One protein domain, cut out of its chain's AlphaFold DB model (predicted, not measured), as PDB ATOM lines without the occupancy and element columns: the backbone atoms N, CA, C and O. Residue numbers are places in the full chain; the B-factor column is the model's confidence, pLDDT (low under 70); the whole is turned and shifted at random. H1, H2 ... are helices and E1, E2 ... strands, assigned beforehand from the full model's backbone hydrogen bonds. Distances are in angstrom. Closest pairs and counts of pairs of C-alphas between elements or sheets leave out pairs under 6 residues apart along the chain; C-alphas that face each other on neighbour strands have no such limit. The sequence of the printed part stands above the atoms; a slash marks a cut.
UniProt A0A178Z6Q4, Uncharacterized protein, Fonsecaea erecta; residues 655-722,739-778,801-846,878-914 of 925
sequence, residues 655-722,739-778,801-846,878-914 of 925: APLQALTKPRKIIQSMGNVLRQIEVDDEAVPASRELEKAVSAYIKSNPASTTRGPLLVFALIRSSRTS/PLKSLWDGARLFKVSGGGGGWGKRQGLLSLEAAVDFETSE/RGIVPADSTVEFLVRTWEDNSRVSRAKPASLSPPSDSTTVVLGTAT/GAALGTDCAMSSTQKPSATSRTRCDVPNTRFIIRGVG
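What this domain is: This is residues 655 to 722, 739 to 778, 801 to 846 and 878 to 914 of the 925 residues of an uncharacterized protein of Fonsecaea erecta (UniProt A0A178Z6Q4). A small closed barrel of six strands, E2, E3, E7, E6, E5 and E8, has helix H1 packed on its outside, and two two-stranded ribbons extend the model beyond the barrel. Hairpin E10 and E11 packs by E11 on E6, with short H3 touching both ribbon and barrel, while ribbon E9 and E12 reaches away along the longest axis. Residues 821 to 831 stick out as a free loop. The 191 printed residues, of mixed class, include three named helices and twelve named strands, in the order E1 E2 E3 E4 H1 H2 E5 H3 E6 E7 E8 E9 E10 E11 E12, with all neighbour strands antiparallel. The whole is compact, radius of gyration of the C-alphas 18.8 A, spanning 64 by 52 by 33 A.

How they stand to each other: Round the barrel run E2 (residues 664 to 670), E3 (673 to 679), E7 (766 to 768), E6 (748 to 755), E5 (712 to 718) and E8 (808 to 815), then E2 again. In that order, pairs within hydrogen-bond range are N 670 and O 673, 2.8 A; N 674 and O 766, 2.9 A; N 767 and O 754, 2.8 A; N 750 and O 714, 2.9 A; N 713 and O 813, 2.8 A; N 664 and O 810, 2.8 A. E6 bends by 53 degrees at residue 751. E1 (657 to 659) pairs with E8, N 658 and O 814 at 3.0 A. E4 (682 to 685) pairs with E3, N 677 and O 684 at 2.9 A; E2, E3 and E4 form a meander, each strand the antiparallel neighbour of the one before. H1 (686 to 700) is on the barrel, outside it, at a height of 9.6 A over the sheet; its closest C-alphas to E3 are Ala 686 and Gln 676, 5.1 A. H2 (702 to 705) is close to H1 but not clearly touching, Ser 704 and Ile 698 having the closest C-alphas, 6.8 A. H3 (739 to 744) is on the barrel, outside it, at a height of 7.6 A. Hairpin E10 (879 to 884) and E11 (897 to 901) has N 881 and O 899 at 2.8 A. The closest C-alphas of E11 and E6 are Thr 899 and Arg 748, 5.1 A; of H3 and E10, Trp 744 and Thr 883, 6.2 A. E9 (838 to 844) and E12 (907 to 913) have N 840 and O 910 at 2.8 A. Every O i to N i+4 pair is within range in H1 and H3; H2 is too short for one.

Where its parts are: C-alpha 657, where E1 begins, is at (2.170, -10.815, -62.953); C-alpha 913, where E12 ends, is at (-1.682, -36.718, -70.434). E8 measures 22.5 A, H1 21.7 A, E9 20.1 A.

The domain as a whole: The farthest C-alphas, Gly 760 and Ser 835, are 64.4 A apart. Cuts leave gaps of 15.9 A (C-alphas 722 to 739), 14.8 A (778 to 801) and 8.8 A (846 to 878). Links E8 to E9 and E10 to E11 are long. Mean pLDDT of the printed part is 75.7; 58 residues are under 70, among them 817 to 836 and 885 to 896.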
ATOM      1  N   ALA A 655       0.946 -17.109 -64.216       88.00
ATOM      2  CA  ALA A 655       2.072 -16.422 -63.582       88.00
ATOM      3  C   ALA A 655       1.555 -15.260 -62.713       88.00
ATOM      4  O   ALA A 655       0.588 -14.607 -63.118       88.00
ATOM      5  N   PRO A 656       2.179 -14.972 -61.558       88.62
ATOM      6  CA  PRO A 656       1.773 -13.889 -60.662       88.62
ATOM      7  C   PRO A 656       2.297 -12.531 -61.162       88.62
ATOM      8  O   PRO A 656       3.177 -11.928 -60.556       88.62
ATOM      9  N   LEU A 657       1.795 -12.079 -62.314       89.25
ATOM     10  CA  LEU A 657       2.170 -10.815 -62.953       89.25
ATOM     11  C   LEU A 657       0.986  -9.847 -63.005       89.25
ATOM     12  O   LEU A 657      -0.105 -10.222 -63.432       89.25
ATOM     13  N   GLN A 658       1.239  -8.585 -62.664       90.25
ATOM     14  CA  GLN A 658       0.301  -7.472 -62.812       90.25
ATOM     15  C   GLN A 658       0.927  -6.365 -63.664       90.25
ATOM     16  O   GLN A 658       2.091  -6.022 -63.470       90.25
ATOM     17  N   ALA A 659       0.159  -5.794 -64.596       91.25
ATOM     18  CA  ALA A 659       0.606  -4.666 -65.412       91.25
ATOM     19  C   ALA A 659       0.737  -3.388 -64.567       91.25
ATOM     20  O   ALA A 659      -0.173  -3.030 -63.819       91.25
ATOM     21  N   LEU A 660       1.878  -2.710 -64.702       90.62
ATOM     22  CA  LEU A 660       2.171  -1.398 -64.119       90.62
ATOM     23  C   LEU A 660       1.883  -0.255 -65.099       90.62
ATOM     24  O   LEU A 660       1.492   0.833 -64.680       90.62
ATOM     25  N   THR A 661       2.102  -0.484 -66.396       91.38
ATOM     26  CA  THR A 661       1.882   0.499 -67.464       91.38
ATOM     27  C   THR A 661       0.980  -0.073 -68.550       91.38
ATOM     28  O   THR A 661       0.780  -1.282 -68.640       91.38
ATOM     29  N   LYS A 662       0.427   0.802 -69.397       91.31
ATOM     30  CA  LYS A 662      -0.170   0.378 -70.670       91.31
ATOM     31  C   LYS A 662       0.952  -0.009 -71.652       91.31
ATOM     32  O   LYS A 662       2.064   0.501 -71.501       91.31
ATOM     33  N   PRO A 663       0.684  -0.840 -72.675       91.50
ATOM     34  CA  PRO A 663       1.626  -1.047 -73.772       91.50
ATOM     35  C   PRO A 663       1.992   0.286 -74.449       91.50
ATOM     36  O   PRO A 663       1.105   1.018 -74.886       91.50
ATOM     37  N   ARG A 664       3.289   0.600 -74.530       92.06
ATOM     38  CA  ARG A 664       3.850   1.795 -75.188       92.06
ATOM     39  C   ARG A 664       4.706   1.396 -76.382       92.06
ATOM     40  O   ARG A 664       5.352   0.351 -76.337       92.06
ATOM     41  N   LYS A 665       4.765   2.216 -77.433       92.06
ATOM     42  CA  LYS A 665       5.683   1.977 -78.558       92.06
ATOM     43  C   LYS A 665       7.127   2.252 -78.126       92.06
ATOM     44  O   LYS A 665       7.387   3.212 -77.405       92.06
ATOM     45  N   ILE A 666       8.073   1.423 -78.559       90.50
ATOM     46  CA  ILE A 666       9.506   1.666 -78.363       90.50
ATOM     47  C   ILE A 666      10.002   2.567 -79.499       90.50
ATOM     48  O   ILE A 666       9.914   2.189 -80.666       90.50
ATOM     49  N   ILE A 667      10.523   3.747 -79.149       88.12
ATOM     50  CA  ILE A 667      11.071   4.725 -80.106       88.12
ATOM     51  C   ILE A 667      12.581   4.524 -80.262       88.12
ATOM     52  O   ILE A 667      13.098   4.532 -81.374       88.12
ATOM     53  N   GLN A 668      13.298   4.343 -79.146       84.81
ATOM     54  CA  GLN A 668      14.747   4.120 -79.149       84.81
ATOM     55  C   GLN A 668      15.132   2.985 -78.201       84.81
ATOM     56  O   GLN A 668      14.821   3.015 -77.005       84.81
ATOM     57  N   SER A 669      15.893   2.031 -78.728       85.94
ATOM     58  CA  SER A 669      16.517   0.928 -77.998       85.94
ATOM     59  C   SER A 669      17.901   0.641 -78.573       85.94
ATOM     60  O   SER A 669      18.126   0.882 -79.749       85.94
ATOM     61  N   MET A 670      18.810   0.099 -77.765       81.19
ATOM     62  CA  MET A 670      20.155  -0.301 -78.182       81.19
ATOM     63  C   MET A 670      20.480  -1.661 -77.553       81.19
ATOM     64  O   MET A 670      20.757  -1.757 -76.355       81.19
ATOM     65  N   GLY A 671      20.397  -2.734 -78.342       81.44
ATOM     66  CA  GLY A 671      20.610  -4.106 -77.867       81.44
ATOM     67  C   GLY A 671      19.582  -4.543 -76.812       81.44
ATOM     68  O   GLY A 671      18.442  -4.857 -77.147       81.44
ATOM     69  N   ASN A 672      20.010  -4.571 -75.545       84.00
ATOM     70  CA  ASN A 672      19.192  -4.883 -74.361       84.00
ATOM     71  C   ASN A 672      18.725  -3.638 -73.590       84.00
ATOM     72  O   ASN A 672      18.147  -3.761 -72.511       84.00
ATOM     73  N   VAL A 673      19.038  -2.437 -74.075       86.69
ATOM     74  CA  VAL A 673      18.755  -1.188 -73.364       86.69
ATOM     75  C   VAL A 673      17.585  -0.471 -74.026       86.69
ATOM     76  O   VAL A 673      17.681  -0.081 -75.187       86.69
ATOM     77  N   LEU A 674      16.492  -0.255 -73.295       87.69
ATOM     78  CA  LEU A 674      15.419   0.651 -73.715       87.69
ATOM     79  C   LEU A 674      15.798   2.083 -73.323       87.69
ATOM     80  O   LEU A 674      16.224   2.321 -72.193       87.69
ATOM     81  N   ARG A 675      15.651   3.038 -74.245       87.19
ATOM     82  CA  ARG A 675      16.008   4.449 -74.023       87.19
ATOM     83  C   ARG A 675      14.787   5.357 -74.034       87.19
ATOM     84  O   ARG A 675      14.599   6.108 -73.083       87.19
ATOM     85  N   GLN A 676      13.958   5.283 -75.074       88.81
ATOM     86  CA  GLN A 676      12.756   6.111 -75.217       88.81
ATOM     87  C   GLN A 676      11.557   5.286 -75.666       88.81
ATOM     88  O   GLN A 676      11.677   4.388 -76.504       88.81
ATOM     89  N   ILE A 677      10.405   5.644 -75.114       91.00
ATOM     90  CA  ILE A 677       9.096   5.065 -75.392       91.00
ATOM     91  C   ILE A 677       8.081   6.184 -75.627       91.00
ATOM     92  O   ILE A 677       8.232   7.293 -75.115       91.00
ATOM     93  N   GLU A 678       7.061   5.880 -76.414       91.88
ATOM     94  CA  GLU A 678       5.985   6.800 -76.773       91.88
ATOM     95  C   GLU A 678       4.931   6.816 -75.665       91.88
ATOM     96  O   GLU A 678       4.257   5.814 -75.407       91.88
ATOM     97  N   VAL A 679       4.819   7.949 -74.976       89.81
ATOM     98  CA  VAL A 679       3.840   8.183 -73.916       89.81
ATOM     99  C   VAL A 679       3.031   9.400 -74.315       89.81
ATOM    100  O   VAL A 679       3.521  10.519 -74.236       89.81
ATOM    101  N   ASP A 680       1.786   9.149 -74.711       86.38
ATOM    102  CA  ASP A 680       0.807  10.179 -75.057       86.38
ATOM    103  C   ASP A 680       1.349  11.073 -76.203       86.38
ATOM    104  O   ASP A 680       1.421  12.292 -76.092       86.38
ATOM    105  N   ASP A 681       1.800  10.394 -77.270       86.38
ATOM    106  CA  ASP A 681       2.466  10.889 -78.492       86.38
ATOM    107  C   ASP A 681       3.817  11.617 -78.290       86.38
ATOM    108  O   ASP A 681       4.437  12.077 -79.249       86.38
ATOM    109  N   GLU A 682       4.337  11.647 -77.058       90.00
ATOM    110  CA  GLU A 682       5.623  12.260 -76.702       90.00
ATOM    111  C   GLU A 682       6.726  11.230 -76.396       90.00
ATOM    112  O   GLU A 682       6.497  10.162 -75.816       90.00
ATOM    113  N   ALA A 683       7.973  11.569 -76.742       89.31
ATOM    114  CA  ALA A 683       9.132  10.694 -76.556       89.31
ATOM    115  C   ALA A 683       9.698  10.776 -75.124       89.31
ATOM    116  O   ALA A 683      10.563  11.598 -74.806       89.31
ATOM    117  N   VAL A 684       9.245   9.882 -74.243       89.81
ATOM    118  CA  VAL A 684       9.606   9.872 -72.816       89.81
ATOM    119  C   VAL A 684      10.693   8.823 -72.520       89.81
ATOM    120  O   VAL A 684      10.659   7.722 -73.075       89.81
ATOM    121  N   PRO A 685      11.674   9.102 -71.634       90.12
ATOM    122  CA  PRO A 685      12.658   8.100 -71.229       90.12
ATOM    123  C   PRO A 685      12.019   6.889 -70.538       90.12
ATOM    124  O   PRO A 685      11.216   7.054 -69.617       90.12
ATOM    125  N   ALA A 686      12.410   5.677 -70.938       89.25
ATOM    126  CA  ALA A 686      11.749   4.441 -70.507       89.25
ATOM    127  C   ALA A 686      11.795   4.225 -68.983       89.25
ATOM    128  O   ALA A 686      10.792   3.842 -68.376       89.25
ATOM    129  N   SER A 687      12.927   4.538 -68.339       90.50
ATOM    130  CA  SER A 687      13.035   4.456 -66.878       90.50
ATOM    131  C   SER A 687      12.126   5.454 -66.153       90.50
ATOM    132  O   SER A 687      11.641   5.140 -65.072       90.50
ATOM    133  N   ARG A 688      11.815   6.618 -66.744       89.38
ATOM    134  CA  ARG A 688      10.990   7.660 -66.108       89.38
ATOM    135  C   ARG A 688       9.516   7.261 -66.000       89.38
ATOM    136  O   ARG A 688       8.884   7.579 -64.991       89.38
ATOM    137  N   GLU A 689       8.956   6.576 -67.003       90.75
ATOM    138  CA  GLU A 689       7.599   6.016 -66.874       90.75
ATOM    139  C   GLU A 689       7.589   4.887 -65.834       90.75
ATOM    140  O   GLU A 689       6.721   4.872 -64.958       90.75
ATOM    141  N   LEU A 690       8.591   4.000 -65.865       90.94
ATOM    142  CA  LEU A 690       8.682   2.891 -64.920       90.94
ATOM    143  C   LEU A 690       8.841   3.363 -63.466       90.94
ATOM    144  O   LEU A 690       8.109   2.897 -62.598       90.94
ATOM    145  N   GLU A 691       9.738   4.312 -63.184       90.19
ATOM    146  CA  GLU A 691       9.925   4.900 -61.849       90.19
ATOM    147  C   GLU A 691       8.620   5.518 -61.324       90.19
ATOM    148  O   GLU A 691       8.257   5.306 -60.163       90.19
ATOM    149  N   LYS A 692       7.874   6.229 -62.182       90.81
ATOM    150  CA  LYS A 692       6.556   6.796 -61.854       90.81
ATOM    151  C   LYS A 692       5.537   5.699 -61.526       90.81
ATOM    152  O   LYS A 692       4.831   5.818 -60.525       90.81
ATOM    153  N   ALA A 693       5.471   4.641 -62.333       91.00
ATOM    154  CA  ALA A 693       4.524   3.540 -62.163       91.00
ATOM    155  C   ALA A 693       4.837   2.678 -60.925       91.00
ATOM    156  O   ALA A 693       3.952   2.430 -60.109       91.00
ATOM    157  N   VAL A 694       6.103   2.302 -60.717       90.25
ATOM    158  CA  VAL A 694       6.565   1.567 -59.525       90.25
ATOM    159  C   VAL A 694       6.348   2.396 -58.257       90.25
ATOM    160  O   VAL A 694       5.844   1.875 -57.264       90.25
ATOM    161  N   SER A 695       6.637   3.701 -58.289       89.44
ATOM    162  CA  SER A 695       6.375   4.594 -57.150       89.44
ATOM    163  C   SER A 695       4.883   4.721 -56.828       89.44
ATOM    164  O   SER A 695       4.527   4.863 -55.660       89.44
ATOM    165  N   ALA A 696       4.005   4.693 -57.836       90.25
ATOM    166  CA  ALA A 696       2.559   4.672 -57.624       90.25
ATOM    167  C   ALA A 696       2.103   3.335 -57.013       90.25
ATOM    168  O   ALA A 696       1.360   3.345 -56.035       90.25
ATOM    169  N   TYR A 697       2.619   2.211 -57.521       89.62
ATOM    170  CA  TYR A 697       2.319   0.870 -57.017       89.62
ATOM    171  C   TYR A 697       2.774   0.658 -55.563       89.62
ATOM    172  O   TYR A 697       2.001   0.175 -54.744       89.62
ATOM    173  N   ILE A 698       3.983   1.092 -55.186       89.44
ATOM    174  CA  ILE A 698       4.450   1.015 -53.786       89.44
ATOM    175  C   ILE A 698       3.545   1.845 -52.857       89.44
ATOM    176  O   ILE A 698       3.274   1.435 -51.730       89.44
ATOM    177  N   LYS A 699       3.043   2.998 -53.322       88.00
ATOM    178  CA  LYS A 699       2.117   3.841 -52.546       88.00
ATOM    179  C   LYS A 699       0.736   3.203 -52.374       88.00
ATOM    180  O   LYS A 699       0.138   3.393 -51.320       88.00
ATOM    181  N   SER A 700       0.229   2.468 -53.367       87.25
ATOM    182  CA  SER A 700      -1.041   1.734 -53.246       87.25
ATOM    183  C   SER A 700      -0.902   0.409 -52.493       87.25
ATOM    184  O   SER A 700      -1.858  -0.035 -51.861       87.25
ATOM    185  N   ASN A 701       0.278  -0.212 -52.527       84.94
ATOM    186  CA  ASN A 701       0.543  -1.541 -51.982       84.94
ATOM    187  C   ASN A 701       1.776  -1.526 -51.050       84.94
ATOM    188  O   ASN A 701       2.752  -2.220 -51.326       84.94
ATOM    189  N   PRO A 702       1.761  -0.796 -49.916       79.69
ATOM    190  CA  PRO A 702       2.938  -0.647 -49.047       79.69
ATOM    191  C   PRO A 702       3.468  -1.971 -48.466       79.69
ATOM    192  O   PRO A 702       4.638  -2.057 -48.106       79.69
ATOM    193  N   ALA A 703       2.644  -3.023 -48.416       76.62
ATOM    194  CA  ALA A 703       3.060  -4.367 -48.015       76.62
ATOM    195  C   ALA A 703       3.929  -5.098 -49.066       76.62
ATOM    196  O   ALA A 703       4.553  -6.112 -48.751       76.62
ATOM    197  N   SER A 704       3.993  -4.619 -50.317       72.44
ATOM    198  CA  SER A 704       4.706  -5.315 -51.397       72.44
ATOM    199  C   SER A 704       6.229  -5.266 -51.261       72.44
ATOM    200  O   SER A 704       6.913  -6.098 -51.845       72.44
ATOM    201  N   THR A 705       6.766  -4.297 -50.513       70.44
ATOM    202  CA  THR A 705       8.206  -4.153 -50.233       70.44
ATOM    203  C   THR A 705       8.629  -4.814 -48.918       70.44
ATOM    204  O   THR A 705       9.820  -4.983 -48.671       70.44
ATOM    205  N   THR A 706       7.680  -5.245 -48.078       65.62
ATOM    206  CA  THR A 706       7.956  -5.896 -46.783       65.62
ATOM    207  C   THR A 706       8.620  -7.271 -46.937       65.62
ATOM    208  O   THR A 706       9.250  -7.751 -46.003       65.62
ATOM    209  N   ARG A 707       8.499  -7.908 -48.112       63.59
ATOM    210  CA  ARG A 707       9.091  -9.223 -48.434       63.59
ATOM    211  C   ARG A 707      10.314  -9.141 -49.360       63.59
ATOM    212  O   ARG A 707      10.649 -10.124 -50.011       63.59
ATOM    213  N   GLY A 708      10.962  -7.977 -49.438       71.44
ATOM    214  CA  GLY A 708      12.168  -7.762 -50.244       71.44
ATOM    215  C   GLY A 708      11.941  -6.910 -51.504       71.44
ATOM    216  O   GLY A 708      10.935  -6.203 -51.611       71.44
ATOM    217  N   PRO A 709      12.900  -6.911 -52.451       79.00
ATOM    218  CA  PRO A 709      12.865  -6.042 -53.623       79.00
ATOM    219  C   PRO A 709      11.765  -6.443 -54.616       79.00
ATOM    220  O   PRO A 709      11.538  -7.623 -54.889       79.00
ATOM    221  N   LEU A 710      11.116  -5.444 -55.222       84.81
ATOM    222  CA  LEU A 710      10.120  -5.671 -56.269       84.81
ATOM    223  C   LEU A 710      10.770  -6.223 -57.542       84.81
ATOM    224  O   LEU A 710      11.649  -5.595 -58.131       84.81
ATOM    225  N   LEU A 711      10.278  -7.374 -58.004       88.88
ATOM    226  CA  LEU A 711      10.660  -7.946 -59.293       88.88
ATOM    227  C   LEU A 711       9.810  -7.325 -60.405       88.88
ATOM    228  O   LEU A 711       8.590  -7.513 -60.444       88.88
ATOM    229  N   VAL A 712      10.477  -6.602 -61.304       91.69
ATOM    230  CA  VAL A 712       9.881  -5.929 -62.462       91.69
ATOM    231  C   VAL A 712      10.309  -6.630 -63.750       91.69
ATOM    232  O   VAL A 712      11.473  -6.999 -63.923       91.69
ATOM    233  N   PHE A 713       9.363  -6.777 -64.670       93.12
ATOM    234  CA  PHE A 713       9.555  -7.390 -65.977       93.12
ATOM    235  C   PHE A 713       9.059  -6.456 -67.088       93.12
ATOM    236  O   PHE A 713       8.132  -5.673 -66.888       93.12
ATOM    237  N   ALA A 714       9.664  -6.553 -68.266       92.31
ATOM    238  CA  ALA A 714       9.250  -5.872 -69.485       92.31
ATOM    239  C   ALA A 714       8.743  -6.914 -70.490       92.31
ATOM    240  O   ALA A 714       9.484  -7.820 -70.877       92.31
ATOM    241  N   LEU A 715       7.483  -6.797 -70.902       92.62
ATOM    242  CA  LEU A 715       6.861  -7.636 -71.921       92.62
ATOM    243  C   LEU A 715       6.898  -6.911 -73.262       92.62
ATOM    244  O   LEU A 715       6.233  -5.893 -73.441       92.62
ATOM    245  N   ILE A 716       7.680  -7.444 -74.197       91.06
ATOM    246  CA  ILE A 716       7.910  -6.858 -75.514       91.06
ATOM    247  C   ILE A 716       7.144  -7.652 -76.570       91.06
ATOM    248  O   ILE A 716       7.376  -8.848 -76.753       91.06
ATOM    249  N   ARG A 717       6.236  -6.980 -77.283       90.12
ATOM    250  CA  ARG A 717       5.455  -7.546 -78.394       90.12
ATOM    251  C   ARG A 717       5.945  -6.943 -79.706       90.12
ATOM    252  O   ARG A 717       5.992  -5.722 -79.836       90.12
ATOM    253  N   SER A 718       6.300  -7.782 -80.677       82.62
ATOM    254  CA  SER A 718       6.739  -7.314 -81.996       82.62
ATOM    255  C   SER A 718       5.544  -7.089 -82.920       82.62
ATOM    256  O   SER A 718       4.705  -7.974 -83.061       82.62
ATOM    257  N   SER A 719       5.512  -5.959 -83.634       65.88
ATOM    258  CA  SER A 719       4.496  -5.666 -84.665       65.88
ATOM    259  C   SER A 719       4.426  -6.735 -85.782       65.88
ATOM    260  O   SER A 719       3.410  -6.910 -86.454       65.88
ATOM    261  N   ARG A 720       5.483  -7.547 -85.939       52.09
ATOM    262  CA  ARG A 720       5.550  -8.642 -86.920       52.09
ATOM    263  C   ARG A 720       4.695  -9.872 -86.587       52.09
ATOM    264  O   ARG A 720       4.610 -10.753 -87.436       52.09
ATOM    265  N   THR A 721       4.102  -9.975 -85.393       50.44
ATOM    266  CA  THR A 721       3.216 -11.105 -85.034       50.44
ATOM    267  C   THR A 721       1.725 -10.773 -85.110       50.44
ATOM    268  O   THR A 721       0.908 -11.685 -85.070       50.44
ATOM    269  N   SER A 722       1.354  -9.502 -85.310       40.00
ATOM    270  CA  SER A 722      -0.035  -9.080 -85.565       40.00
ATOM    271  C   SER A 722      -0.493  -9.245 -87.023       40.00
ATOM    272  O   SER A 722      -1.674  -9.075 -87.313       40.00
ATOM    273  N   PRO A 739      -0.877 -12.177 -69.281       79.00
ATOM    274  CA  PRO A 739       0.432 -11.922 -69.895       79.00
ATOM    275  C   PRO A 739       1.128 -13.174 -70.452       79.00
ATOM    276  O   PRO A 739       1.834 -13.081 -71.453       79.00
ATOM    277  N   LEU A 740       0.883 -14.359 -69.874       83.69
ATOM    278  CA  LEU A 740       1.405 -15.627 -70.399       83.69
ATOM    279  C   LEU A 740       0.875 -15.994 -71.789       83.69
ATOM    280  O   LEU A 740       1.604 -16.628 -72.549       83.69
ATOM    281  N   LYS A 741      -0.362 -15.620 -72.147       86.38
ATOM    282  CA  LYS A 741      -0.908 -15.919 -73.478       86.38
ATOM    283  C   LYS A 741      -0.093 -15.198 -74.555       86.38
ATOM    284  O   LYS A 741       0.387 -15.844 -75.479       86.38
ATOM    285  N   SER A 742       0.203 -13.911 -74.340       87.38
ATOM    286  CA  SER A 742       1.076 -13.131 -75.229       87.38
ATOM    287  C   SER A 742       2.458 -13.768 -75.442       87.38
ATOM    288  O   SER A 742       2.984 -13.670 -76.548       87.38
ATOM    289  N   LEU A 743       3.047 -14.436 -74.438       88.88
ATOM    290  CA  LEU A 743       4.349 -15.114 -74.592       88.88
ATOM    291  C   LEU A 743       4.294 -16.251 -75.617       88.88
ATOM    292  O   LEU A 743       5.183 -16.390 -76.458       88.88
ATOM    293  N   TRP A 744       3.223 -17.044 -75.582       87.75
ATOM    294  CA  TRP A 744       3.014 -18.113 -76.556       87.75
ATOM    295  C   TRP A 744       2.731 -17.584 -77.968       87.75
ATOM    296  O   TRP A 744       3.087 -18.257 -78.939       87.75
ATOM    297  N   ASP A 745       2.146 -16.388 -78.064       85.44
ATOM    298  CA  ASP A 745       1.784 -15.691 -79.307       85.44
ATOM    299  C   ASP A 745       2.953 -14.860 -79.901       85.44
ATOM    300  O   ASP A 745       2.775 -14.098 -80.851       85.44
ATOM    301  N   GLY A 746       4.170 -15.001 -79.356       83.19
ATOM    302  CA  GLY A 746       5.393 -14.401 -79.907       83.19
ATOM    303  C   GLY A 746       6.008 -13.256 -79.098       83.19
ATOM    304  O   GLY A 746       7.051 -12.732 -79.492       83.19
ATOM    305  N   ALA A 747       5.398 -12.856 -77.980       88.06
ATOM    306  CA  ALA A 747       5.972 -11.842 -77.100       88.06
ATOM    307  C   ALA A 747       7.149 -12.391 -76.279       88.06
ATOM    308  O   ALA A 747       7.202 -13.574 -75.941       88.06
ATOM    309  N   ARG A 748       8.080 -11.508 -75.917       89.38
ATOM    310  CA  ARG A 748       9.245 -11.827 -75.084       89.38
ATOM    311  C   ARG A 748       9.134 -11.138 -73.733       89.38
ATOM    312  O   ARG A 748       8.821  -9.952 -73.675       89.38
ATOM    313  N   LEU A 749       9.407 -11.874 -72.664       90.69
ATOM    314  CA  LEU A 749       9.501 -11.349 -71.311       90.69
ATOM    315  C   LEU A 749      10.969 -11.185 -70.934       90.69
ATOM    316  O   LEU A 749      11.752 -12.122 -71.054       90.69
ATOM    317  N   PHE A 750      11.315 -10.012 -70.421       90.31
ATOM    318  CA  PHE A 750      12.648  -9.719 -69.920       90.31
ATOM    319  C   PHE A 750      12.568  -9.262 -68.472       90.31
ATOM    320  O   PHE A 750      11.713  -8.450 -68.121       90.31
ATOM    321  N   LYS A 751      13.473  -9.743 -67.621       90.50
ATOM    322  CA  LYS A 751      13.647  -9.178 -66.283       90.50
ATOM    323  C   LYS A 751      14.346  -7.824 -66.406       90.50
ATOM    324  O   LYS A 751      15.320  -7.693 -67.146       90.50
ATOM    325  N   VAL A 752      13.847  -6.817 -65.696       90.19
ATOM    326  CA  VAL A 752      14.507  -5.510 -65.613       90.19
ATOM    327  C   VAL A 752      15.670  -5.638 -64.631       90.19
ATOM    328  O   VAL A 752      15.455  -5.893 -63.447       90.19
ATOM    329  N   SER A 753      16.901  -5.501 -65.124       85.12
ATOM    330  CA  SER A 753      18.123  -5.683 -64.327       85.12
ATOM    331  C   SER A 753      18.601  -4.389 -63.662       85.12
ATOM    332  O   SER A 753      19.258  -4.436 -62.625       85.12
ATOM    333  N   GLY A 754      18.247  -3.228 -64.221       80.62
ATOM    334  CA  GLY A 754      18.537  -1.923 -63.629       80.62
ATOM    335  C   GLY A 754      18.149  -0.749 -64.525       80.62
ATOM    336  O   GLY A 754      17.938  -0.905 -65.727       80.62
ATOM    337  N   GLY A 755      18.071   0.445 -63.936       75.94
ATOM    338  CA  GLY A 755      17.831   1.704 -64.640       75.94
ATOM    339  C   GLY A 755      18.992   2.682 -64.466       75.94
ATOM    340  O   GLY A 755      19.571   2.796 -63.387       75.94
ATOM    341  N   GLY A 756      19.319   3.415 -65.526       65.94
ATOM    342  CA  GLY A 756      20.138   4.616 -65.453       65.94
ATOM    343  C   GLY A 756      19.305   5.757 -64.874       65.94
ATOM    344  O   GLY A 756      18.500   6.363 -65.585       65.94
ATOM    345  N   GLY A 757      19.481   6.000 -63.572       62.41
ATOM    346  CA  GLY A 757      18.730   7.000 -62.809       62.41
ATOM    347  C   GLY A 757      18.952   8.444 -63.278       62.41
ATOM    348  O   GLY A 757      19.662   8.709 -64.243       62.41
ATOM    349  N   GLY A 758      18.346   9.399 -62.572       60.22
ATOM    350  CA  GLY A 758      18.152  10.792 -63.008       60.22
ATOM    351  C   GLY A 758      19.370  11.693 -63.298       60.22
ATOM    352  O   GLY A 758      19.166  12.900 -63.371       60.22
ATOM    353  N   TRP A 759      20.599  11.180 -63.448       50.03
ATOM    354  CA  TRP A 759      21.817  11.995 -63.583       50.03
ATOM    355  C   TRP A 759      22.826  11.448 -64.617       50.03
ATOM    356  O   TRP A 759      23.160  10.263 -64.625       50.03
ATOM    357  N   GLY A 760      23.392  12.343 -65.438       62.44
ATOM    358  CA  GLY A 760      24.526  12.077 -66.342       62.44
ATOM    359  C   GLY A 760      24.176  11.411 -67.686       62.44
ATOM    360  O   GLY A 760      23.013  11.159 -67.985       62.44
ATOM    361  N   LYS A 761      25.197  11.077 -68.504       60.50
ATOM    362  CA  LYS A 761      25.046  10.483 -69.864       60.50
ATOM    363  C   LYS A 761      24.182   9.199 -69.917       60.50
ATOM    364  O   LYS A 761      23.767   8.797 -70.998       60.50
ATOM    365  N   ARG A 762      23.948   8.528 -68.779       64.75
ATOM    366  CA  ARG A 762      23.164   7.280 -68.665       64.75
ATOM    367  C   ARG A 762      21.711   7.495 -68.219       64.75
ATOM    368  O   ARG A 762      20.974   6.520 -68.109       64.75
ATOM    369  N   GLN A 763      21.301   8.737 -67.973       67.50
ATOM    370  CA  GLN A 763      19.944   9.081 -67.561       67.50
ATOM    371  C   GLN A 763      18.899   8.598 -68.574       67.50
ATOM    372  O   GLN A 763      19.015   8.849 -69.773       67.50
ATOM    373  N   GLY A 764      17.855   7.926 -68.082       74.25
ATOM    374  CA  GLY A 764      16.713   7.489 -68.895       74.25
ATOM    375  C   GLY A 764      16.786   6.048 -69.415       74.25
ATOM    376  O   GLY A 764      15.777   5.523 -69.888       74.25
ATOM    377  N   LEU A 765      17.958   5.412 -69.331       84.56
ATOM    378  CA  LEU A 765      18.197   4.063 -69.850       84.56
ATOM    379  C   LEU A 765      17.589   2.986 -68.940       84.56
ATOM    380  O   LEU A 765      17.651   3.096 -67.718       84.56
ATOM    381  N   LEU A 766      17.083   1.902 -69.523       87.06
ATOM    382  CA  LEU A 766      16.601   0.726 -68.799       87.06
ATOM    383  C   LEU A 766      17.246  -0.542 -69.364       87.06
ATOM    384  O   LEU A 766      17.104  -0.827 -70.548       87.06
ATOM    385  N   SER A 767      17.955  -1.296 -68.524       89.56
ATOM    386  CA  SER A 767      18.645  -2.530 -68.906       89.56
ATOM    387  C   SER A 767      17.748  -3.751 -68.702       89.56
ATOM    388  O   SER A 767      17.142  -3.931 -67.642       89.56
ATOM    389  N   LEU A 768      17.669  -4.583 -69.740       89.31
ATOM    390  CA  LEU A 768      16.944  -5.848 -69.762       89.31
ATOM    391  C   LEU A 768      17.920  -7.032 -69.678       89.31
ATOM    392  O   LEU A 768      19.013  -6.988 -70.245       89.31
ATOM    393  N   GLU A 769      17.534  -8.101 -68.983       85.31
ATOM    394  CA  GLU A 769      18.326  -9.334 -68.913       85.31
ATOM    395  C   GLU A 769      18.261 -10.105 -70.244       85.31
ATOM    396  O   GLU A 769      17.186 -10.465 -70.710       85.31
ATOM    397  N   ALA A 770      19.419 -10.375 -70.856       66.12
ATOM    398  CA  ALA A 770      19.539 -10.842 -72.244       66.12
ATOM    399  C   ALA A 770      19.092 -12.295 -72.518       66.12
ATOM    400  O   ALA A 770      19.106 -12.735 -73.668       66.12
ATOM    401  N   ALA A 771      18.786 -13.079 -71.483       61.69
ATOM    402  CA  ALA A 771      18.602 -14.522 -71.602       61.69
ATOM    403  C   ALA A 771      17.251 -14.874 -72.254       61.69
ATOM    404  O   ALA A 771      16.201 -14.706 -71.641       61.69
ATOM    405  N   VAL A 772      17.277 -15.386 -73.491       66.56
ATOM    406  CA  VAL A 772      16.064 -15.759 -74.252       66.56
ATOM    407  C   VAL A 772      15.712 -17.247 -74.106       66.56
ATOM    408  O   VAL A 772      14.531 -17.593 -74.097       66.56
ATOM    409  N   ASP A 773      16.706 -18.125 -73.954       73.06
ATOM    410  CA  ASP A 773      16.537 -19.532 -73.574       73.06
ATOM    411  C   ASP A 773      17.800 -20.084 -72.867       73.06
ATOM    412  O   ASP A 773      18.741 -19.340 -72.590       73.06
ATOM    413  N   PHE A 774      17.801 -21.382 -72.540       75.50
ATOM    414  CA  PHE A 774      18.931 -22.093 -71.916       75.50
ATOM    415  C   PHE A 774      19.867 -22.795 -72.925       75.50
ATOM    416  O   PHE A 774      20.886 -23.363 -72.533       75.50
ATOM    417  N   GLU A 775      19.516 -22.820 -74.213       62.47
ATOM    418  CA  GLU A 775      20.287 -23.471 -75.278       62.47
ATOM    419  C   GLU A 775      21.353 -22.514 -75.857       62.47
ATOM    420  O   GLU A 775      22.458 -22.959 -76.164       62.47
ATOM    421  N   THR A 776      21.069 -21.206 -75.948       52.28
ATOM    422  CA  THR A 776      21.898 -20.187 -76.627       52.28
ATOM    423  C   THR A 776      22.938 -19.489 -75.739       52.28
ATOM    424  O   THR A 776      23.229 -18.309 -75.936       52.28
ATOM    425  N   SER A 777      23.548 -20.190 -74.780       41.19
ATOM    426  CA  SER A 777      24.606 -19.639 -73.903       41.19
ATOM    427  C   SER A 777      25.965 -19.399 -74.608       41.19
ATOM    428  O   SER A 777      27.009 -19.395 -73.959       41.19
ATOM    429  N   GLU A 778      25.966 -19.208 -75.930       35.34
ATOM    430  CA  GLU A 778      27.156 -18.980 -76.772       35.34
ATOM    431  C   GLU A 778      27.425 -17.486 -77.052       35.34
ATOM    432  O   GLU A 778      28.423 -17.141 -77.678       35.34
ATOM    433  N   ARG A 801      20.789  -6.522 -84.952       42.09
ATOM    434  CA  ARG A 801      21.038  -7.665 -84.047       42.09
ATOM    435  C   ARG A 801      20.456  -7.470 -82.639       42.09
ATOM    436  O   ARG A 801      20.698  -8.300 -81.762       42.09
ATOM    437  N   GLY A 802      19.690  -6.402 -82.414       51.25
ATOM    438  CA  GLY A 802      19.065  -6.107 -81.126       51.25
ATOM    439  C   GLY A 802      18.113  -7.209 -80.645       51.25
ATOM    440  O   GLY A 802      17.324  -7.765 -81.411       51.25
ATOM    441  N   ILE A 803      18.156  -7.510 -79.344       68.62
ATOM    442  CA  ILE A 803      17.225  -8.448 -78.690       68.62
ATOM    443  C   ILE A 803      15.795  -7.875 -78.658       68.62
ATOM    444  O   ILE A 803      14.815  -8.631 -78.693       68.62
ATOM    445  N   VAL A 804      15.693  -6.544 -78.674       73.88
ATOM    446  CA  VAL A 804      14.475  -5.756 -78.872       73.88
ATOM    447  C   VAL A 804      14.361  -5.344 -80.351       73.88
ATOM    448  O   VAL A 804      15.212  -4.590 -80.817       73.88
ATOM    449  N   PRO A 805      13.341  -5.799 -81.104       72.62
ATOM    450  CA  PRO A 805      13.125  -5.343 -82.477       72.62
ATOM    451  C   PRO A 805      12.593  -3.903 -82.524       72.62
ATOM    452  O   PRO A 805      11.724  -3.547 -81.721       72.62
ATOM    453  N   ALA A 806      13.016  -3.123 -83.521       65.94
ATOM    454  CA  ALA A 806      12.372  -1.853 -83.871       65.94
ATOM    455  C   ALA A 806      10.857  -2.030 -84.131       65.94
ATOM    456  O   ALA A 806      10.405  -3.120 -84.497       65.94
ATOM    457  N   ASP A 807      10.075  -0.972 -83.888       76.38
ATOM    458  CA  ASP A 807       8.599  -0.965 -83.928       76.38
ATOM    459  C   ASP A 807       7.911  -2.022 -83.030       76.38
ATOM    460  O   ASP A 807       6.784  -2.453 -83.283       76.38
ATOM    461  N   SER A 808       8.568  -2.442 -81.945       88.69
ATOM    462  CA  SER A 808       7.931  -3.245 -80.892       88.69
ATOM    463  C   SER A 808       7.222  -2.365 -79.857       88.69
ATOM    464  O   SER A 808       7.556  -1.194 -79.674       88.69
ATOM    465  N   THR A 809       6.266  -2.945 -79.129       91.75
ATOM    466  CA  THR A 809       5.659  -2.320 -77.942       91.75
ATOM    467  C   THR A 809       6.191  -2.957 -76.664       91.75
ATOM    468  O   THR A 809       6.455  -4.160 -76.647       91.75
ATOM    469  N   VAL A 810       6.335  -2.171 -75.595       92.25
ATOM    470  CA  VAL A 810       6.711  -2.626 -74.249       92.25
ATOM    471  C   VAL A 810       5.591  -2.358 -73.248       92.25
ATOM    472  O   VAL A 810       4.976  -1.297 -73.250       92.25
ATOM    473  N   GLU A 811       5.345  -3.320 -72.369       93.44
ATOM    474  CA  GLU A 811       4.460  -3.209 -71.210       93.44
ATOM    475  C   GLU A 811       5.252  -3.606 -69.958       93.44
ATOM    476  O   GLU A 811       5.883  -4.667 -69.938       93.44
ATOM    477  N   PHE A 812       5.252  -2.769 -68.919       93.81
ATOM    478  CA  PHE A 812       5.939  -3.090 -67.668       93.81
ATOM    479  C   PHE A 812       5.009  -3.835 -66.713       93.81
ATOM    480  O   PHE A 812       3.852  -3.462 -66.529       93.81
ATOM    481  N   LEU A 813       5.533  -4.883 -66.084       93.25
ATOM    482  CA  LEU A 813       4.817  -5.799 -65.200       93.25
ATOM    483  C   LEU A 813       5.566  -5.930 -63.868       93.25
ATOM    484  O   LEU A 813       6.796  -5.894 -63.837       93.25
ATOM    485  N   VAL A 814       4.840  -6.148 -62.776       91.50
ATOM    486  CA  VAL A 814       5.393  -6.454 -61.447       91.50
ATOM    487  C   VAL A 814       4.958  -7.845 -60.995       91.50
ATOM    488  O   VAL A 814       3.847  -8.283 -61.308       91.50
ATOM    489  N   ARG A 815       5.814  -8.544 -60.241       87.94
ATOM    490  CA  ARG A 815       5.403  -9.758 -59.522       87.94
ATOM    491  C   ARG A 815       4.443  -9.392 -58.388       87.94
ATOM    492  O   ARG A 815       4.813  -8.631 -57.494       87.94
ATOM    493  N   THR A 816       3.258  -9.991 -58.363       81.62
ATOM    494  CA  THR A 816       2.353  -9.919 -57.208       81.62
ATOM    495  C   THR A 816       2.661 -11.041 -56.218       81.62
ATOM    496  O   THR A 816       2.991 -12.157 -56.614       81.62
ATOM    497  N   TRP A 817       2.541 -10.769 -54.917       64.88
ATOM    498  CA  TRP A 817       2.602 -11.820 -53.883       64.88
ATOM    499  C   TRP A 817       1.215 -12.295 -53.436       64.88
ATOM    500  O   TRP A 817       1.088 -13.281 -52.712       64.88
ATOM    501  N   GLU A 818       0.168 -11.593 -53.863       53.25
ATOM    502  CA  GLU A 818      -1.211 -11.973 -53.608       53.25
ATOM    503  C   GLU A 818      -1.677 -12.967 -54.672       53.25
ATOM    504  O   GLU A 818      -1.679 -12.676 -55.872       53.25
ATOM    505  N   ASP A 819      -2.103 -14.140 -54.209       44.12
ATOM    506  CA  ASP A 819      -2.923 -15.046 -54.995       44.12
ATOM    507  C   ASP A 819      -4.244 -14.323 -55.294       44.12
ATOM    508  O   ASP A 819      -5.129 -14.222 -54.434       44.12
ATOM    509  N   ASN A 820      -4.399 -13.845 -56.534       34.78
ATOM    510  CA  ASN A 820      -5.644 -13.291 -57.076       34.78
ATOM    511  C   ASN A 820      -6.701 -14.397 -57.297       34.78
ATOM    512  O   ASN A 820      -7.329 -14.530 -58.349       34.78
ATOM    513  N   SER A 821      -6.959 -15.146 -56.225       35.28
ATOM    514  CA  SER A 821      -7.999 -16.153 -56.000       35.28
ATOM    515  C   SER A 821      -9.428 -15.646 -56.245       35.28
ATOM    516  O   SER A 821     -10.377 -16.431 -56.211       35.28
ATOM    517  N   ARG A 822      -9.595 -14.347 -56.529       33.56
ATOM    518  CA  ARG A 822     -10.851 -13.716 -56.956       33.56
ATOM    519  C   ARG A 822     -10.964 -13.475 -58.467       33.56
ATOM    520  O   ARG A 822     -12.088 -13.373 -58.940       33.56
ATOM    521  N   VAL A 823      -9.861 -13.419 -59.222       32.25
ATOM    522  CA  VAL A 823      -9.873 -13.076 -60.666       32.25
ATOM    523  C   VAL A 823      -9.701 -14.307 -61.565       32.25
ATOM    524  O   VAL A 823     -10.191 -14.318 -62.688       32.25
ATOM    525  N   SER A 824      -9.098 -15.391 -61.065       33.00
ATOM    526  CA  SER A 824      -9.004 -16.667 -61.794       33.00
ATOM    527  C   SER A 824      -9.538 -17.870 -61.014       33.00
ATOM    528  O   SER A 824      -9.167 -19.012 -61.289       33.00
ATOM    529  N   ARG A 825     -10.545 -17.661 -60.149       30.66
ATOM    530  CA  ARG A 825     -11.484 -18.743 -59.789       30.66
ATOM    531  C   ARG A 825     -12.482 -18.996 -60.923       30.66
ATOM    532  O   ARG A 825     -13.694 -19.048 -60.703       30.66
ATOM    533  N   ALA A 826     -11.949 -19.231 -62.123       26.80
ATOM    534  CA  ALA A 826     -12.615 -20.099 -63.073       26.80
ATOM    535  C   ALA A 826     -12.883 -21.397 -62.310       26.80
ATOM    536  O   ALA A 826     -11.946 -22.100 -61.921       26.80
ATOM    537  N   LYS A 827     -14.161 -21.645 -61.996       23.45
ATOM    538  CA  LYS A 827     -14.634 -22.895 -61.395       23.45
ATOM    539  C   LYS A 827     -13.925 -24.013 -62.163       23.45
ATOM    540  O   LYS A 827     -14.123 -24.049 -63.379       23.45
ATOM    541  N   PRO A 828     -13.069 -24.846 -61.532       29.62
ATOM    542  CA  PRO A 828     -12.353 -25.873 -62.270       29.62
ATOM    543  C   PRO A 828     -13.418 -26.682 -62.993       29.62
ATOM    544  O   PRO A 828     -14.319 -27.209 -62.336       29.62
ATOM    545  N   ALA A 829     -13.382 -26.657 -64.331       26.64
ATOM    546  CA  ALA A 829     -14.410 -27.293 -65.137       26.64
ATOM    547  C   ALA A 829     -14.528 -28.727 -64.631       26.64
ATOM    548  O   ALA A 829     -13.533 -29.453 -64.618       26.64
ATOM    549  N   SER A 830     -15.708 -29.097 -64.128       27.14
ATOM    550  CA  SER A 830     -15.913 -30.313 -63.328       27.14
ATOM    551  C   SER A 830     -15.959 -31.580 -64.185       27.14
ATOM    552  O   SER A 830     -16.640 -32.547 -63.863       27.14
ATOM    553  N   LEU A 831     -15.205 -31.557 -65.281       30.81
ATOM    554  CA  LEU A 831     -14.679 -32.718 -65.961       30.81
ATOM    555  C   LEU A 831     -13.619 -33.309 -65.030       30.81
ATOM    556  O   LEU A 831     -12.448 -32.926 -65.058       30.81
ATOM    557  N   SER A 832     -14.059 -34.234 -64.175       32.47
ATOM    558  CA  SER A 832     -13.154 -35.201 -63.561       32.47
ATOM    559  C   SER A 832     -12.230 -35.744 -64.655       32.47
ATOM    560  O   SER A 832     -12.759 -36.125 -65.708       32.47
ATOM    561  N   PRO A 833     -10.899 -35.792 -64.456       39.75
ATOM    562  CA  PRO A 833     -10.034 -36.424 -65.440       39.75
ATOM    563  C   PRO A 833     -10.567 -37.839 -65.718       39.75
ATOM    564  O   PRO A 833     -10.995 -38.512 -64.770       39.75
ATOM    565  N   PRO A 834     -10.592 -38.297 -66.986       44.22
ATOM    566  CA  PRO A 834     -10.877 -39.698 -67.262       44.22
ATOM    567  C   PRO A 834      -9.909 -40.546 -66.430       44.22
ATOM    568  O   PRO A 834      -8.761 -40.146 -66.227       44.22
ATOM    569  N   SER A 835     -10.386 -41.686 -65.925       51.06
ATOM    570  CA  SER A 835      -9.795 -42.446 -64.805       51.06
ATOM    571  C   SER A 835      -8.349 -42.931 -64.980       51.06
ATOM    572  O   SER A 835      -7.800 -43.526 -64.058       51.06
ATOM    573  N   ASP A 836      -7.766 -42.681 -66.150       62.31
ATOM    574  CA  ASP A 836      -6.540 -43.268 -66.674       62.31
ATOM    575  C   ASP A 836      -5.564 -42.167 -67.173       62.31
ATOM    576  O   ASP A 836      -4.644 -42.458 -67.933       62.31
ATOM    577  N   SER A 837      -5.788 -40.882 -66.839       79.81
ATOM    578  CA  SER A 837      -4.984 -39.756 -67.356       79.81
ATOM    579  C   SER A 837      -4.167 -39.024 -66.289       79.81
ATOM    580  O   SER A 837      -4.705 -38.559 -65.286       79.81
ATOM    581  N   THR A 838      -2.878 -38.838 -66.569       87.25
ATOM    582  CA  THR A 838      -1.923 -38.125 -65.713       87.25
ATOM    583  C   THR A 838      -2.061 -36.605 -65.850       87.25
ATOM    584  O   THR A 838      -2.256 -36.063 -66.943       87.25
ATOM    585  N   THR A 839      -1.902 -35.895 -64.735       91.06
ATOM    586  CA  THR A 839      -1.678 -34.446 -64.693       91.06
ATOM    587  C   THR A 839      -0.183 -34.166 -64.585       91.06
ATOM    588  O   THR A 839       0.479 -34.658 -63.674       91.06
ATOM    589  N   VAL A 840       0.347 -33.362 -65.506       92.81
ATOM    590  CA  VAL A 840       1.738 -32.900 -65.496       92.81
ATOM    591  C   VAL A 840       1.780 -31.439 -65.058       92.81
ATOM    592  O   VAL A 840       1.116 -30.598 -65.663       92.81
ATOM    593  N   VAL A 841       2.546 -31.130 -64.012       93.44
ATOM    594  CA  VAL A 841       2.712 -29.764 -63.493       93.44
ATOM    595  C   VAL A 841       4.162 -29.319 -63.652       93.44
ATOM    596  O   VAL A 841       5.082 -29.959 -63.154       93.44
ATOM    597  N   LEU A 842       4.365 -28.212 -64.354       94.00
ATOM    598  CA  LEU A 842       5.679 -27.618 -64.602       94.00
ATOM    599  C   LEU A 842       5.694 -26.219 -63.995       94.00
ATOM    600  O   LEU A 842       4.709 -25.498 -64.152       94.00
ATOM    601  N   GLY A 843       6.771 -25.807 -63.331       91.38
ATOM    602  CA  GLY A 843       6.788 -24.473 -62.736       91.38
ATOM    603  C   GLY A 843       8.138 -23.938 -62.290       91.38
ATOM    604  O   GLY A 843       9.177 -24.582 -62.427       91.38
ATOM    605  N   THR A 844       8.084 -22.729 -61.747       91.06
ATOM    606  CA  THR A 844       9.215 -21.983 -61.194       91.06
ATOM    607  C   THR A 844       8.947 -21.627 -59.735       91.06
ATOM    608  O   THR A 844       7.797 -21.424 -59.344       91.06
ATOM    609  N   ALA A 845       9.994 -21.494 -58.927       87.69
ATOM    610  CA  ALA A 845       9.904 -21.031 -57.542       87.69
ATOM    611  C   ALA A 845      11.114 -20.154 -57.183       87.69
ATOM    612  O   ALA A 845      12.065 -20.056 -57.956       87.69
ATOM    613  N   THR A 846      11.057 -19.477 -56.039       81.88
ATOM    614  CA  THR A 846      12.237 -18.847 -55.427       81.88
ATOM    615  C   THR A 846      13.033 -19.883 -54.640       81.88
ATOM    616  O   THR A 846      12.442 -20.744 -53.994       81.88
ATOM    617  N   GLY A 878      14.384 -20.664 -63.173       90.19
ATOM    618  CA  GLY A 878      13.342 -20.179 -64.083       90.19
ATOM    619  C   GLY A 878      12.908 -21.209 -65.132       90.19
ATOM    620  O   GLY A 878      13.193 -22.405 -65.016       90.19
ATOM    621  N   ALA A 879      12.188 -20.744 -66.154       91.94
ATOM    622  CA  ALA A 879      11.690 -21.558 -67.266       91.94
ATOM    623  C   ALA A 879      11.940 -20.873 -68.616       91.94
ATOM    624  O   ALA A 879      11.990 -19.652 -68.687       91.94
ATOM    625  N   ALA A 880      12.028 -21.639 -69.701       91.94
ATOM    626  CA  ALA A 880      12.014 -21.114 -71.064       91.94
ATOM    627  C   ALA A 880      10.800 -21.668 -71.815       91.94
ATOM    628  O   ALA A 880      10.539 -22.871 -71.800       91.94
ATOM    629  N   LEU A 881      10.045 -20.781 -72.451       91.94
ATOM    630  CA  LEU A 881       8.846 -21.088 -73.219       91.94
ATOM    631  C   LEU A 881       9.172 -20.957 -74.702       91.94
ATOM    632  O   LEU A 881       9.925 -20.062 -75.091       91.94
ATOM    633  N   GLY A 882       8.577 -21.801 -75.537       89.19
ATOM    634  CA  GLY A 882       8.707 -21.636 -76.976       89.19
ATOM    635  C   GLY A 882       7.587 -22.259 -77.792       89.19
ATOM    636  O   GLY A 882       6.937 -23.224 -77.386       89.19
ATOM    637  N   THR A 883       7.398 -21.687 -78.973       88.00
ATOM    638  CA  THR A 883       6.388 -22.080 -79.954       88.00
ATOM    639  C   THR A 883       7.111 -22.395 -81.261       88.00
ATOM    640  O   THR A 883       7.649 -21.495 -81.909       88.00
ATOM    641  N   ASP A 884       7.142 -23.677 -81.628       83.94
ATOM    642  CA  ASP A 884       7.714 -24.179 -82.878       83.94
ATOM    643  C   ASP A 884       6.556 -24.413 -83.880       83.94
ATOM    644  O   ASP A 884       5.733 -25.312 -83.689       83.94
ATOM    645  N   CYS A 885       6.456 -23.621 -84.953       67.75
ATOM    646  CA  CYS A 885       5.483 -23.887 -86.025       67.75
ATOM    647  C   CYS A 885       5.920 -25.099 -86.865       67.75
ATOM    648  O   CYS A 885       7.099 -25.242 -87.198       67.75
ATOM    649  N   ALA A 886       4.979 -25.976 -87.227       54.03
ATOM    650  CA  ALA A 886       5.292 -27.145 -88.043       54.03
ATOM    651  C   ALA A 886       5.640 -26.726 -89.482       54.03
ATOM    652  O   ALA A 886       4.888 -25.997 -90.129       54.03
ATOM    653  N   MET A 887       6.784 -27.193 -89.991       47.62
ATOM    654  CA  MET A 887       7.248 -26.829 -91.331       47.62
ATOM    655  C   MET A 887       6.335 -27.406 -92.419       47.62
ATOM    656  O   MET A 887       6.247 -28.625 -92.577       47.62
ATOM    657  N   SER A 888       5.747 -26.534 -93.242       42.97
ATOM    658  CA  SER A 888       5.333 -26.921 -94.590       42.97
ATOM    659  C   SER A 888       6.593 -27.170 -95.431       42.97
ATOM    660  O   SER A 888       7.573 -26.429 -95.352       42.97
ATOM    661  N   SER A 889       6.609 -28.242 -96.224       42.66
ATOM    662  CA  SER A 889       7.834 -28.787 -96.837       42.66
ATOM    663  C   SER A 889       8.413 -27.966 -98.004       42.66
ATOM    664  O   SER A 889       9.163 -28.502 -98.818       42.66
ATOM    665  N   THR A 890       8.032 -26.695 -98.138       42.97
ATOM    666  CA  THR A 890       8.331 -25.836 -99.297       42.97
ATOM    667  C   THR A 890       8.673 -24.387 -98.943       42.97
ATOM    668  O   THR A 890       8.935 -23.603 -99.856       42.97
ATOM    669  N   GLN A 891       8.708 -23.999 -97.660       41.19
ATOM    670  CA  GLN A 891       9.040 -22.626 -97.257       41.19
ATOM    671  C   GLN A 891      10.151 -22.541 -96.200       41.19
ATOM    672  O   GLN A 891      10.426 -23.475 -95.450       41.19
ATOM    673  N   LYS A 892      10.815 -21.380 -96.204       38.81
ATOM    674  CA  LYS A 892      11.896 -20.962 -95.295       38.81
ATOM    675  C   LYS A 892      11.461 -21.187 -93.831       38.81
ATOM    676  O   LYS A 892      10.296 -20.917 -93.546       38.81
ATOM    677  N   PRO A 893      12.341 -21.651 -92.917       41.28
ATOM    678  CA  PRO A 893      11.947 -22.041 -91.559       41.28
ATOM    679  C   PRO A 893      11.109 -20.956 -90.872       41.28
ATOM    680  O   PRO A 893      11.561 -19.826 -90.679       41.28
ATOM    681  N   SER A 894       9.866 -21.320 -90.551       48.44
ATOM    682  CA  SER A 894       8.863 -20.446 -89.948       48.44
ATOM    683  C   SER A 894       9.288 -19.976 -88.557       48.44
ATOM    684  O   SER A 894       9.978 -20.698 -87.835       48.44
ATOM    685  N   ALA A 895       8.856 -18.770 -88.183       55.94
ATOM    686  CA  ALA A 895       9.276 -18.088 -86.962       55.94
ATOM    687  C   ALA A 895       9.105 -18.963 -85.707       55.94
ATOM    688  O   ALA A 895       7.994 -19.223 -85.255       55.94
ATOM    689  N   THR A 896      10.229 -19.392 -85.134       68.25
ATOM    690  CA  THR A 896      10.270 -20.005 -83.806       68.25
ATOM    691  C   THR A 896      10.233 -18.891 -82.766       68.25
ATOM    692  O   THR A 896      11.146 -18.063 -82.728       68.25
ATOM    693  N   SER A 897       9.200 -18.859 -81.923       80.69
ATOM    694  CA  SER A 897       9.196 -17.981 -80.748       80.69
ATOM    695  C   SER A 897       9.893 -18.675 -79.585       80.69
ATOM    696  O   SER A 897       9.639 -19.854 -79.333       80.69
ATOM    697  N   ARG A 898      10.741 -17.940 -78.861       86.25
ATOM    698  CA  ARG A 898      11.331 -18.349 -77.581       86.25
ATOM    699  C   ARG A 898      11.396 -17.153 -76.641       86.25
ATOM    700  O   ARG A 898      11.659 -16.034 -77.083       86.25
ATOM    701  N   THR A 899      11.172 -17.406 -75.359       88.06
ATOM    702  CA  THR A 899      11.342 -16.429 -74.283       88.06
ATOM    703  C   THR A 899      11.658 -17.133 -72.974       88.06
ATOM    704  O   THR A 899      11.083 -18.180 -72.668       88.06
ATOM    705  N   ARG A 900      12.509 -16.524 -72.152       89.38
ATOM    706  CA  ARG A 900      12.686 -16.939 -70.766       89.38
ATOM    707  C   ARG A 900      11.550 -16.373 -69.910       89.38
ATOM    708  O   ARG A 900      10.886 -15.402 -70.279       89.38
ATOM    709  N   CYS A 901      11.266 -17.044 -68.807       89.12
ATOM    710  CA  CYS A 901      10.225 -16.734 -67.843       89.12
ATOM    711  C   CYS A 901      10.793 -16.999 -66.444       89.12
ATOM    712  O   CYS A 901      10.555 -18.037 -65.827       89.12
ATOM    713  N   ASP A 902      11.565 -16.032 -65.949       87.88
ATOM    714  CA  ASP A 902      12.171 -16.049 -64.609       87.88
ATOM    715  C   ASP A 902      11.246 -15.431 -63.550       87.88
ATOM    716  O   ASP A 902      11.690 -14.893 -62.536       87.88
ATOM    717  N   VAL A 903       9.936 -15.476 -63.800       89.75
ATOM    718  CA  VAL A 903       8.902 -15.057 -62.854       89.75
ATOM    719  C   VAL A 903       8.669 -16.222 -61.897       89.75
ATOM    720  O   VAL A 903       8.150 -17.248 -62.347       89.75
ATOM    721  N   PRO A 904       9.019 -16.121 -60.603       87.94
ATOM    722  CA  PRO A 904       8.845 -17.232 -59.677       87.94
ATOM    723  C   PRO A 904       7.364 -17.447 -59.334       87.94
ATOM    724  O   PRO A 904       6.563 -16.511 -59.386       87.94
ATOM    725  N   ASN A 905       7.010 -18.676 -58.958       85.94
ATOM    726  CA  ASN A 905       5.640 -19.173 -58.785       85.94
ATOM    727  C   ASN A 905       4.818 -19.186 -60.094       85.94
ATOM    728  O   ASN A 905       3.585 -19.184 -60.060       85.94
ATOM    729  N   THR A 906       5.474 -19.226 -61.260       89.56
ATOM    730  CA  THR A 906       4.802 -19.516 -62.535       89.56
ATOM    731  C   THR A 906       4.530 -21.012 -62.630       89.56
ATOM    732  O   THR A 906       5.384 -21.824 -62.278       89.56
ATOM    733  N   ARG A 907       3.348 -21.397 -63.117       89.44
ATOM    734  CA  ARG A 907       2.934 -22.802 -63.258       89.44
ATOM    735  C   ARG A 907       2.235 -23.069 -64.588       89.44
ATOM    736  O   ARG A 907       1.508 -22.215 -65.088       89.44
ATOM    737  N   PHE A 908       2.396 -24.287 -65.092       90.94
ATOM    738  CA  PHE A 908       1.699 -24.850 -66.245       90.94
ATOM    739  C   PHE A 908       1.105 -26.201 -65.833       90.94
ATOM    740  O   PHE A 908       1.842 -27.153 -65.571       90.94
ATOM    741  N   ILE A 909      -0.224 -26.276 -65.728       91.19
ATOM    742  CA  ILE A 909      -0.967 -27.473 -65.307       91.19
ATOM    743  C   ILE A 909      -1.571 -28.147 -66.542       91.19
ATOM    744  O   ILE A 909      -2.617 -27.741 -67.047       91.19
ATOM    745  N   ILE A 910      -0.921 -29.207 -67.011       91.12
ATOM    746  CA  ILE A 910      -1.278 -29.943 -68.224       91.12
ATOM    747  C   ILE A 910      -2.057 -31.194 -67.810       91.12
ATOM    748  O   ILE A 910      -1.495 -32.152 -67.282       91.12
ATOM    749  N   ARG A 911      -3.375 -31.184 -68.019       89.06
ATOM    750  CA  ARG A 911      -4.274 -32.304 -67.685       89.06
ATOM    751  C   ARG A 911      -4.469 -33.232 -68.885       89.06
ATOM    752  O   ARG A 911      -4.312 -32.809 -70.028       89.06
ATOM    753  N   GLY A 912      -4.866 -34.479 -68.628       80.88
ATOM    754  CA  GLY A 912      -5.251 -35.427 -69.679       80.88
ATOM    755  C   GLY A 912      -4.086 -36.153 -70.362       80.88
ATOM    756  O   GLY A 912      -4.306 -36.832 -71.363       80.88
ATOM    757  N   VAL A 913      -2.855 -36.052 -69.847       82.19
ATOM    758  CA  VAL A 913      -1.682 -36.718 -70.434       82.19
ATOM    759  C   VAL A 913      -1.860 -38.232 -70.329       82.19
ATOM    760  O   VAL A 913      -1.932 -38.779 -69.234       82.19
ATOM    761  N   GLY A 914      -1.944 -38.916 -71.472       69.31
ATOM    762  CA  GLY A 914      -2.195 -40.361 -71.516       69.31
ATOM    763  C   GLY A 914      -3.662 -40.781 -71.566       69.31
ATOM    764  O   GLY A 914      -3.929 -41.957 -71.797       69.31
TER     765      GLY A 914